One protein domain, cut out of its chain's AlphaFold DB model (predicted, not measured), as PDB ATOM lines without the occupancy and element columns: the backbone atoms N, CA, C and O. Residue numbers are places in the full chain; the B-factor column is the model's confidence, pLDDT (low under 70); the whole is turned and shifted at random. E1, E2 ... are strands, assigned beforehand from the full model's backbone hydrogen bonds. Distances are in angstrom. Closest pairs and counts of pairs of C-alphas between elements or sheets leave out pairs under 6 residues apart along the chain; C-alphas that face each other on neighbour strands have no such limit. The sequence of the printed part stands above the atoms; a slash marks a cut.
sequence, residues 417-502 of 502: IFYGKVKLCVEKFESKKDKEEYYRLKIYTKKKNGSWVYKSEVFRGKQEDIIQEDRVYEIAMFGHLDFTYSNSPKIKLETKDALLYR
ATOM      1  N   ILE A 417     345.047 293.608 371.359       65.31
ATOM      2  CA  ILE A 417     345.459 294.922 371.847       65.31
ATOM      3  C   ILE A 417     345.869 294.763 373.313       65.31
ATOM      4  O   ILE A 417     345.072 294.317 374.139       65.31
ATOM      5  N   PHE A 418     347.099 295.140 373.646       69.19
ATOM      6  CA  PHE A 418     347.615 295.189 375.012       69.19
ATOM      7  C   PHE A 418     347.762 296.647 375.426       69.19
ATOM      8  O   PHE A 418     348.438 297.408 374.744       69.19
ATOM      9  N   TYR A 419     347.163 297.053 376.540       77.25
ATOM     10  CA  TYR A 419     347.239 298.436 376.996       77.25
ATOM     11  C   TYR A 419     347.223 298.529 378.520       77.25
ATOM     12  O   TYR A 419     346.731 297.630 379.202       77.25
ATOM     13  N   GLY A 420     347.770 299.613 379.070       77.88
ATOM     14  CA  GLY A 420     347.734 299.858 380.512       77.88
ATOM     15  C   GLY A 420     348.847 300.763 381.025       77.88
ATOM     16  O   GLY A 420     349.617 301.328 380.258       77.88
ATOM     17  N   LYS A 421     348.932 300.895 382.353       85.38
ATOM     18  CA  LYS A 421     350.002 301.651 383.018       85.38
ATOM     19  C   LYS A 421     351.190 300.751 383.320       85.38
ATOM     20  O   LYS A 421     351.042 299.753 384.031       85.38
ATOM     21  N   VAL A 422     352.362 301.122 382.822       90.38
ATOM     22  CA  VAL A 422     353.577 300.307 382.896       90.38
ATOM     23  C   VAL A 422     354.790 301.135 383.295       90.38
ATOM     24  O   VAL A 422     354.826 302.346 383.102       90.38
ATOM     25  N   LYS A 423     355.803 300.467 383.840       93.69
ATOM     26  CA  LYS A 423     357.179 300.962 383.804       93.69
ATOM     27  C   LYS A 423     357.924 300.263 382.682       93.69
ATOM     28  O   LYS A 423     357.687 299.079 382.434       93.69
ATOM     29  N   LEU A 424     358.804 301.000 382.026       93.75
ATOM     30  CA  LEU A 424     359.590 300.518 380.901       93.75
ATOM     31  C   LEU A 424     361.070 300.488 381.284       93.75
ATOM     32  O   LEU A 424     361.517 301.282 382.108       93.75
ATOM     33  N   CYS A 425     361.812 299.552 380.703       94.69
ATOM     34  CA  CYS A 425     363.267 299.476 380.793       94.69
ATOM     35  C   CYS A 425     363.788 298.997 379.441       94.69
ATOM     36  O   CYS A 425     363.254 298.034 378.884       94.69
ATOM     37  N   VAL A 426     364.804 299.666 378.909       94.50
ATOM     38  CA  VAL A 426     365.440 299.260 377.658       94.50
ATOM     39  C   VAL A 426     366.663 298.432 377.983       94.50
ATOM     40  O   VAL A 426     367.533 298.842 378.742       94.50
ATOM     41  N   GLU A 427     366.731 297.243 377.400       94.12
ATOM     42  CA  GLU A 427     367.886 296.371 377.539       94.12
ATOM     43  C   GLU A 427     368.552 296.165 376.183       94.12
ATOM     44  O   GLU A 427     367.940 295.650 375.242       94.12
ATOM     45  N   LYS A 428     369.838 296.507 376.126       94.88
ATOM     46  CA  LYS A 428     370.740 296.184 375.024       94.88
ATOM     47  C   LYS A 428     371.327 294.782 375.215       94.88
ATOM     48  O   LYS A 428     371.714 294.416 376.324       94.88
ATOM     49  N   PHE A 429     371.405 293.989 374.149       89.88
ATOM     50  CA  PHE A 429     371.995 292.651 374.178       89.88
ATOM     51  C   PHE A 429     372.655 292.270 372.845       89.88
ATOM     52  O   PHE A 429     372.228 292.710 371.783       89.88
ATOM     53  N   GLU A 430     373.670 291.405 372.897       93.62
ATOM     54  CA  GLU A 430     374.315 290.832 371.707       93.62
ATOM     55  C   GLU A 430     373.600 289.540 371.285       93.62
ATOM     56  O   GLU A 430     373.354 288.634 372.093       93.62
ATOM     57  N   SER A 431     373.263 289.432 370.003       84.19
ATOM     58  CA  SER A 431     372.661 288.231 369.441       84.19
ATOM     59  C   SER A 431     373.696 287.121 369.276       84.19
ATOM     60  O   SER A 431     374.765 287.274 368.690       84.19
ATOM     61  N   LYS A 432     373.328 285.923 369.740       81.88
ATOM     62  CA  LYS A 432     374.168 284.726 369.605       81.88
ATOM     63  C   LYS A 432     374.304 284.234 368.158       81.88
ATOM     64  O   LYS A 432     375.175 283.410 367.907       81.88
ATOM     65  N   LYS A 433     373.420 284.665 367.249       79.94
ATOM     66  CA  LYS A 433     373.334 284.142 365.876       79.94
ATOM     67  C   LYS A 433     374.286 284.855 364.921       79.94
ATOM     68  O   LYS A 433     374.928 284.201 364.110       79.94
ATOM     69  N   ASP A 434     374.340 286.173 365.013       85.44
ATOM     70  CA  ASP A 434     375.024 287.066 364.072       85.44
ATOM     71  C   ASP A 434     376.044 287.982 364.755       85.44
ATOM     72  O   ASP A 434     376.752 288.688 364.051       85.44
ATOM     73  N   LYS A 435     376.171 287.932 366.092       87.31
ATOM     74  CA  LYS A 435     377.099 288.770 366.872       87.31
ATOM     75  C   LYS A 435     376.801 290.271 366.817       87.31
ATOM     76  O   LYS A 435     377.626 291.069 367.243       87.31
ATOM     77  N   GLU A 436     375.603 290.634 366.371       84.06
ATOM     78  CA  GLU A 436     375.137 292.017 366.293       84.06
ATOM     79  C   GLU A 436     374.442 292.456 367.591       84.06
ATOM     80  O   GLU A 436     373.897 291.641 368.347       84.06
ATOM     81  N   GLU A 437     374.428 293.765 367.835       89.00
ATOM     82  CA  GLU A 437     373.752 294.378 368.979       89.00
ATOM     83  C   GLU A 437     372.277 294.679 368.676       89.00
ATOM     84  O   GLU A 437     371.928 295.209 367.618       89.00
ATOM     85  N   TYR A 438     371.408 294.374 369.638       89.94
ATOM     86  CA  TYR A 438     369.967 294.576 369.547       89.94
ATOM     87  C   TYR A 438     369.366 295.081 370.861       89.94
ATOM     88  O   TYR A 438     369.952 294.949 371.936       89.94
ATOM     89  N   TYR A 439     368.147 295.606 370.774       90.88
ATOM     90  CA  TYR A 439     367.398 296.172 371.885       90.88
ATOM     91  C   TYR A 439     366.091 295.417 372.134       90.88
ATOM     92  O   TYR A 439     365.442 294.879 371.225       90.88
ATOM     93  N   ARG A 440     365.675 295.399 373.400       92.12
ATOM     94  CA  ARG A 440     364.345 294.963 373.832       92.12
ATOM     95  C   ARG A 440     363.780 295.924 374.866       92.12
ATOM     96  O   ARG A 440     364.498 296.396 375.745       92.12
ATOM     97  N   LEU A 441     362.478 296.148 374.780       92.94
ATOM     98  CA  LEU A 441     361.723 296.962 375.719       92.94
ATOM     99  C   LEU A 441     361.042 296.045 376.735       92.94
ATOM    100  O   LEU A 441     360.124 295.294 376.400       92.94
ATOM    101  N   LYS A 442     361.506 296.082 377.981       93.31
ATOM    102  CA  LYS A 442     360.939 295.328 379.101       93.31
ATOM    103  C   LYS A 442     359.787 296.093 379.731       93.31
ATOM    104  O   LYS A 442     359.894 297.284 380.009       93.31
ATOM    105  N   ILE A 443     358.706 295.377 380.017       90.62
ATOM    106  CA  ILE A 443     357.447 295.929 380.508       90.62
ATOM    107  C   ILE A 443     357.194 295.425 381.926       90.62
ATOM    108  O   ILE A 443     357.120 294.218 382.182       90.62
ATOM    109  N   TYR A 444     357.010 296.366 382.844       90.81
ATOM    110  CA  TYR A 444     356.742 296.113 384.251       90.81
ATOM    111  C   TYR A 444     355.348 296.608 384.613       90.81
ATOM    112  O   TYR A 444     354.972 297.738 384.314       90.81
ATOM    113  N   THR A 445     354.596 295.778 385.326       87.06
ATOM    114  CA  THR A 445     353.253 296.108 385.824       87.06
ATOM    115  C   THR A 445     353.257 296.225 387.340       87.06
ATOM    116  O   THR A 445     354.035 295.547 388.020       87.06
ATOM    117  N   LYS A 446     352.380 297.068 387.884       89.88
ATOM    118  CA  LYS A 446     352.269 297.289 389.329       89.88
ATOM    119  C   LYS A 446     351.394 296.215 389.979       89.88
ATOM    120  O   LYS A 446     350.250 296.019 389.581       89.88
ATOM    121  N   LYS A 447     351.909 295.538 391.006       85.50
ATOM    122  CA  LYS A 447     351.142 294.610 391.851       85.50
ATOM    123  C   LYS A 447     350.267 295.364 392.858       85.50
ATOM    124  O   LYS A 447     350.527 296.520 393.183       85.50
ATOM    125  N   LYS A 448     349.275 294.671 393.439       81.62
ATOM    126  CA  LYS A 448     348.389 295.211 394.497       81.62
ATOM    127  C   LYS A 448     349.146 295.750 395.717       81.62
ATOM    128  O   LYS A 448     348.718 296.722 396.320       81.62
ATOM    129  N   ASN A 449     350.285 295.147 396.058       85.31
ATOM    130  CA  ASN A 449     351.163 295.598 397.145       85.31
ATOM    131  C   ASN A 449     352.057 296.796 396.758       85.31
ATOM    132  O   ASN A 449     352.937 297.176 397.524       85.31
ATOM    133  N   GLY A 450     351.874 297.362 395.561       81.88
ATOM    134  CA  GLY A 450     352.591 298.532 395.072       81.88
ATOM    135  C   GLY A 450     353.923 298.252 394.378       81.88
ATOM    136  O   GLY A 450     354.459 299.179 393.771       81.88
ATOM    137  N   SER A 451     354.447 297.019 394.408       88.12
ATOM    138  CA  SER A 451     355.726 296.697 393.764       88.12
ATOM    139  C   SER A 451     355.591 296.525 392.248       88.12
ATOM    140  O   SER A 451     354.579 296.035 391.746       88.12
ATOM    141  N   TRP A 452     356.624 296.924 391.508       88.19
ATOM    142  CA  TRP A 452     356.699 296.744 390.058       88.19
ATOM    143  C   TRP A 452     357.329 295.398 389.731       88.19
ATOM    144  O   TRP A 452     358.362 295.039 390.292       88.19
ATOM    145  N   VAL A 453     356.700 294.645 388.834       88.44
ATOM    146  CA  VAL A 453     357.159 293.308 388.454       88.44
ATOM    147  C   VAL A 453     357.175 293.178 386.946       88.44
ATOM    148  O   VAL A 453     356.221 293.571 386.276       88.44
ATOM    149  N   TYR A 454     358.270 292.615 386.439       88.88
ATOM    150  CA  TYR A 454     358.440 292.287 385.032       88.88
ATOM    151  C   TYR A 454     357.307 291.368 384.567       88.88
ATOM    152  O   TYR A 454     357.020 290.356 385.214       88.88
ATOM    153  N   LYS A 455     356.659 291.728 383.461       85.12
ATOM    154  CA  LYS A 455     355.520 290.986 382.915       85.12
ATOM    155  C   LYS A 455     355.815 290.419 381.531       85.12
ATOM    156  O   LYS A 455     355.452 289.275 381.273       85.12
ATOM    157  N   SER A 456     356.437 291.212 380.664       87.94
ATOM    158  CA  SER A 456     356.682 290.869 379.261       87.94
ATOM    159  C   SER A 456     357.805 291.731 378.684       87.94
ATOM    160  O   SER A 456     358.227 292.710 379.301       87.94
ATOM    161  N   GLU A 457     358.248 291.402 377.479       90.12
ATOM    162  CA  GLU A 457     359.160 292.212 376.674       90.12
ATOM    163  C   GLU A 457     358.689 292.288 375.216       90.12
ATOM    164  O   GLU A 457     357.964 291.405 374.744       90.12
ATOM    165  N   VAL A 458     359.123 293.338 374.519       88.75
ATOM    166  CA  VAL A 458     358.994 293.517 373.068       88.75
ATOM    167  C   VAL A 458     360.398 293.585 372.476       88.75
ATOM    168  O   VAL A 458     361.239 294.345 372.953       88.75
ATOM    169  N   PHE A 459     360.670 292.799 371.435       87.56
ATOM    170  CA  PHE A 459     361.925 292.916 370.690       87.56
ATOM    171  C   PHE A 459     361.872 294.138 369.769       87.56
ATOM    172  O   PHE A 459     360.925 294.280 368.998       87.56
ATOM    173  N   ARG A 460     362.881 295.009 369.845       86.56
ATOM    174  CA  ARG A 460     362.925 296.287 369.114       86.56
ATOM    175  C   ARG A 460     363.942 296.286 367.974       86.56
ATOM    176  O   ARG A 460     364.077 297.266 367.249       86.56
ATOM    177  N   GLY A 461     364.641 295.172 367.752       86.00
ATOM    178  CA  GLY A 461     365.670 295.111 366.719       86.00
ATOM    179  C   GLY A 461     366.795 296.097 367.025       86.00
ATOM    180  O   GLY A 461     367.305 296.110 368.141       86.00
ATOM    181  N   LYS A 462     367.191 296.907 366.039       82.81
ATOM    182  CA  LYS A 462     368.219 297.951 366.197       82.81
ATOM    183  C   LYS A 462     367.663 299.277 366.746       82.81
ATOM    184  O   LYS A 462     368.400 300.251 366.829       82.81
ATOM    185  N   GLN A 463     366.375 299.331 367.092       77.19
ATOM    186  CA  GLN A 463     365.735 300.533 367.621       77.19
ATOM    187  C   GLN A 463     365.881 300.609 369.141       77.19
ATOM    188  O   GLN A 463     365.367 299.757 369.865       77.19
ATOM    189  N   GLU A 464     366.537 301.662 369.612       88.12
ATOM    190  CA  GLU A 464     366.560 302.047 371.021       88.12
ATOM    191  C   GLU A 464     365.368 302.966 371.328       88.12
ATOM    192  O   GLU A 464     365.126 303.940 370.614       88.12
ATOM    193  N   ASP A 465     364.601 302.641 372.369       83.94
ATOM    194  CA  ASP A 465     363.487 303.466 372.843       83.94
ATOM    195  C   ASP A 465     364.007 304.473 373.888       83.94
ATOM    196  O   ASP A 465     364.588 304.089 374.901       83.94
ATOM    197  N   ILE A 466     363.796 305.776 373.682       84.00
ATOM    198  CA  ILE A 466     364.207 306.792 374.664       84.00
ATOM    199  C   ILE A 466     363.129 306.891 375.749       84.00
ATOM    200  O   ILE A 466     361.991 307.282 375.482       84.00
ATOM    201  N   ILE A 467     363.477 306.513 376.982       87.69
ATOM    202  CA  ILE A 467     362.552 306.472 378.123       87.69
ATOM    203  C   ILE A 467     363.209 306.953 379.425       87.69
ATOM    204  O   ILE A 467     364.428 306.994 379.558       87.69
ATOM    205  N   GLN A 468     362.378 307.257 380.420       86.06
ATOM    206  CA  GLN A 468     362.759 307.515 381.807       86.06
ATOM    207  C   GLN A 468     362.272 306.338 382.665       86.06
ATOM    208  O   GLN A 468     361.068 306.144 382.824       86.06
ATOM    209  N   GLU A 469     363.180 305.518 383.203       84.94
ATOM    210  CA  GLU A 469     362.818 304.269 383.907       84.94
ATOM    211  C   GLU A 469     361.991 304.487 385.193       84.94
ATOM    212  O   GLU A 469     361.259 303.611 385.679       84.94
ATOM    213  N   ASP A 470     362.094 305.672 385.790       84.25
ATOM    214  CA  ASP A 470     361.339 306.048 386.974       84.25
ATOM    215  C   ASP A 470     359.895 306.482 386.653       84.25
ATOM    216  O   ASP A 470     359.029 306.356 387.533       84.25
ATOM    217  N   ARG A 471     359.609 306.859 385.399       88.88
ATOM    218  CA  ARG A 471     358.291 307.281 384.904       88.88
ATOM    219  C   ARG A 471     357.337 306.100 384.707       88.88
ATOM    220  O   ARG A 471     357.719 304.985 384.357       88.88
ATOM    221  N   VAL A 472     356.053 306.361 384.947       89.06
ATOM    222  CA  VAL A 472     354.957 305.450 384.596       89.06
ATOM    223  C   VAL A 472     354.360 305.912 383.277       89.06
ATOM    224  O   VAL A 472     353.960 307.067 383.167       89.06
ATOM    225  N   TYR A 473     354.278 304.996 382.323       82.81
ATOM    226  CA  TYR A 473     353.764 305.230 380.981       82.81
ATOM    227  C   TYR A 473     352.380 304.620 380.805       82.81
ATOM    228  O   TYR A 473     352.099 303.548 381.347       82.81
ATOM    229  N   GLU A 474     351.532 305.262 380.010       76.31
ATOM    230  CA  GLU A 474     350.371 304.609 379.403       76.31
ATOM    231  C   GLU A 474     350.809 303.989 378.079       76.31
ATOM    232  O   GLU A 474     351.183 304.717 377.168       76.31
ATOM    233  N   ILE A 475     350.783 302.658 377.979       78.38
ATOM    234  CA  ILE A 475     351.186 301.911 376.782       78.38
ATOM    235  C   ILE A 475     349.960 301.371 376.040       78.38
ATOM    236  O   ILE A 475     348.979 300.978 376.674       78.38
ATOM    237  N   ALA A 476     350.043 301.303 374.714       65.62
ATOM    238  CA  ALA A 476     349.150 300.565 373.832       65.62
ATOM    239  C   ALA A 476     349.984 299.821 372.778       65.62
ATOM    240  O   ALA A 476     350.883 300.392 372.169       65.62
ATOM    241  N   MET A 477     349.700 298.538 372.580       77.00
ATOM    242  CA  MET A 477     350.397 297.658 371.644       77.00
ATOM    243  C   MET A 477     349.395 296.804 370.883       77.00
ATOM    244  O   MET A 477     348.428 296.330 371.479       77.00
ATOM    245  N   PHE A 478     349.663 296.538 369.611       68.75
ATOM    246  CA  PHE A 478     348.887 295.612 368.792       68.75
ATOM    247  C   PHE A 478     349.787 294.478 368.285       68.75
ATOM    248  O   PHE A 478     350.833 294.722 367.685       68.75
ATOM    249  N   GLY A 479     349.422 293.232 368.596       74.50
ATOM    250  CA  GLY A 479     350.258 292.072 368.285       74.50
ATOM    251  C   GLY A 479     349.771 290.760 368.890       74.50
ATOM    252  O   GLY A 479     348.630 290.630 369.331       74.50
ATOM    253  N   HIS A 480     350.670 289.787 368.998       77.62
ATOM    254  CA  HIS A 480     350.390 288.465 369.551       77.62
ATOM    255  C   HIS A 480     351.278 288.138 370.756       77.62
ATOM    256  O   HIS A 480     352.427 288.575 370.848       77.62
ATOM    257  N   LEU A 481     350.763 287.300 371.662       73.44
ATOM    258  CA  LEU A 481     351.591 286.676 372.692       73.44
ATOM    259  C   LEU A 481     352.393 285.523 372.085       73.44
ATOM    260  O   LEU A 481     351.827 284.605 371.493       73.44
ATOM    261  N   ASP A 482     353.703 285.562 372.282       74.12
ATOM    262  CA  ASP A 482     354.643 284.526 371.881       74.12
ATOM    263  C   ASP A 482     355.216 283.825 373.125       74.12
ATOM    264  O   ASP A 482     355.814 284.454 374.003       74.12
ATOM    265  N   PHE A 483     355.026 282.506 373.198       75.56
ATOM    266  CA  PHE A 483     355.472 281.642 374.298       75.56
ATOM    267  C   PHE A 483     356.649 280.733 373.911       75.56
ATOM    268  O   PHE A 483     357.054 279.876 374.692       75.56
ATOM    269  N   THR A 484     357.210 280.893 372.711       64.44
ATOM    270  CA  THR A 484     358.082 279.887 372.080       64.44
ATOM    271  C   THR A 484     359.426 279.689 372.803       64.44
ATOM    272  O   THR A 484     360.049 278.641 372.658       64.44
ATOM    273  N   TYR A 485     359.882 280.658 373.611       56.09
ATOM    274  CA  TYR A 485     361.255 280.671 374.147       56.09
ATOM    275  C   TYR A 485     361.393 281.030 375.639       56.09
ATOM    276  O   TYR A 485     362.507 281.296 376.093       56.09
ATOM    277  N   SER A 486     360.305 281.111 376.416       56.72
ATOM    278  CA  SER A 486     360.372 281.622 377.795       56.72
ATOM    279  C   SER A 486     359.132 281.272 378.635       56.72
ATOM    280  O   SER A 486     358.026 281.205 378.111       56.72
ATOM    281  N   ASN A 487     359.309 281.115 379.958       57.03
ATOM    282  CA  ASN A 487     358.201 280.971 380.923       57.03
ATOM    283  C   ASN A 487     357.353 282.252 381.060       57.03
ATOM    284  O   ASN A 487     356.247 282.207 381.597       57.03
ATOM    285  N   SER A 488     357.871 283.397 380.613       58.00
ATOM    286  CA  SER A 488     357.141 284.661 380.515       58.00
ATOM    287  C   SER A 488     356.762 284.936 379.055       58.00
ATOM    288  O   SER A 488     357.632 284.818 378.185       58.00
ATOM    289  N   PRO A 489     355.504 285.305 378.765       70.38
ATOM    290  CA  PRO A 489     355.097 285.641 377.407       70.38
ATOM    291  C   PRO A 489     355.901 286.833 376.886       70.38
ATOM    292  O   PRO A 489     356.190 287.764 377.639       70.38
ATOM    293  N   LYS A 490     356.238 286.806 375.598       82.69
ATOM    294  CA  LYS A 490     356.718 287.976 374.859       82.69
ATOM    295  C   LYS A 490     355.577 288.554 374.040       82.69
ATOM    296  O   LYS A 490     354.667 287.822 373.654       82.69
ATOM    297  N   ILE A 491     355.634 289.847 373.751       78.44
ATOM    298  CA  ILE A 491     354.701 290.479 372.819       78.44
ATOM    299  C   ILE A 491     355.427 290.642 371.489       78.44
ATOM    300  O   ILE A 491     356.433 291.350 371.399       78.44
ATOM    301  N   LYS A 492     354.920 289.967 370.458       81.81
ATOM    302  CA  LYS A 492     355.337 290.168 369.073       81.81
ATOM    303  C   LYS A 492     354.357 291.142 368.434       81.81
ATOM    304  O   LYS A 492     353.188 290.800 368.286       81.81
ATOM    305  N   LEU A 493     354.820 292.344 368.110       72.62
ATOM    306  CA  LEU A 493     353.993 293.361 367.463       72.62
ATOM    307  C   LEU A 493     353.603 292.931 366.039       72.62
ATOM    308  O   LEU A 493     354.370 292.208 365.398       72.62
ATOM    309  N   GLU A 494     352.441 293.382 365.556       66.50
ATOM    310  CA  GLU A 494     352.039 293.183 364.150       66.50
ATOM    311  C   GLU A 494     352.991 293.895 363.187       66.50
ATOM    312  O   GLU A 494     353.444 293.313 362.208       66.50
ATOM    313  N   THR A 495     353.330 295.144 363.508       60.44
ATOM    314  CA  THR A 495     354.347 295.955 362.831       60.44
ATOM    315  C   THR A 495     355.251 296.591 363.885       60.44
ATOM    316  O   THR A 495     354.895 296.647 365.065       60.44
ATOM    317  N   LYS A 496     356.434 297.089 363.507       62.53
ATOM    318  CA  LYS A 496     357.360 297.712 364.479       62.53
ATOM    319  C   LYS A 496     356.759 298.929 365.192       62.53
ATOM    320  O   LYS A 496     357.080 299.161 366.363       62.53
ATOM    321  N   ASP A 497     355.853 299.626 364.507       64.62
ATOM    322  CA  ASP A 497     355.172 300.840 364.970       64.62
ATOM    323  C   ASP A 497     353.841 300.567 365.676       64.62
ATOM    324  O   ASP A 497     353.190 301.484 366.173       64.62
ATOM    325  N   ALA A 498     353.436 299.302 365.799       70.12
ATOM    326  CA  ALA A 498     352.246 298.904 366.542       70.12
ATOM    327  C   ALA A 498     352.436 298.993 368.075       70.12
ATOM    328  O   ALA A 498     351.875 298.195 368.824       70.12
ATOM    329  N   LEU A 499     353.240 299.951 368.545       75.25
ATOM    330  CA  LEU A 499     353.550 300.260 369.936       75.25
ATOM    331  C   LEU A 499     353.547 301.781 370.117       75.25
ATOM    332  O   LEU A 499     354.316 302.493 369.480       75.25
ATOM    333  N   LEU A 500     352.738 302.258 371.058       67.81
ATOM    334  CA  LEU A 500     352.703 303.647 371.504       67.81
ATOM    335  C   LEU A 500     352.776 303.688 373.026       67.81
ATOM    336  O   LEU A 500     352.128 302.888 373.703       67.81
ATOM    337  N   TYR A 501     353.533 304.633 373.576       74.62
ATOM    338  CA  TYR A 501     353.542 304.907 375.009       74.62
ATOM    339  C   TYR A 501     353.749 306.401 375.288       74.62
ATOM    340  O   TYR A 501     354.457 307.072 374.542       74.62
ATOM    341  N   ARG A 502     353.122 306.925 376.350       72.38
ATOM    342  CA  ARG A 502     353.215 308.340 376.765       72.38
ATOM    343  C   ARG A 502     353.336 308.519 378.271       72.38
ATOM    344  O   ARG A 502     352.790 307.672 379.015       72.38
TER     345      ARG A 502
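What this domain is: This is residues 417 to 502 of the 502 residues of a protein of Lachnospiraceae oral taxon 107 str. F0167 (UniProt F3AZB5). One strongly twisted sheet rolls into a small, incompletely closed barrel: the meander E1, E2, E3, each the antiparallel neighbour of the one before, makes one part, and E4 with E5 and E6 the other. E4, beside E1, completes a Greek key, a meander whose first strand neighbours the fourth. The printed part has 86 residues, 51 of them in six named strands, E1 to E6 in order along the chain, which form a branched antiparallel sheet; the class is all strand, with no named helix, and the whole is compact, with a radius of gyration of the C-alphas of 13.0 A and spans of 41 by 25 by 25 A.

Where its parts are: Find C-alpha 417 at (345.459, 294.922, 371.847): E1, residues 417 to 430, 29.1 A, begins there and bends by 107 degrees at 421. Next come E2, 437 to 446, 29.7 A; E3, 452 to 461, 25.1 A; E4, 473 to 482, 22.6 A; E5, 490 to 493; and E6, 499 to 501, ending at (353.542, 304.907, 375.009).

How they stand to each other: Beside E1, see E2 on one side (N 425 and O 442, 3.1 A) and E4 on the other, N 420 and O 475 3.0 A apart. E3 neighbours E2, with N 441 and O 458 at 2.9 A. E5 and E6 lie on one side of E4, with N 480 and O 492, and N 476 and O 500, each at 2.8 A. The closest C-alphas of E3 and E5, Glu 457 and Lys 490, are 5.2 A apart.

The domain as a whole: The printed part has no cut. The link E3 to E4 is long. Fourteen residues have pLDDT under 70, among them 484 to 488.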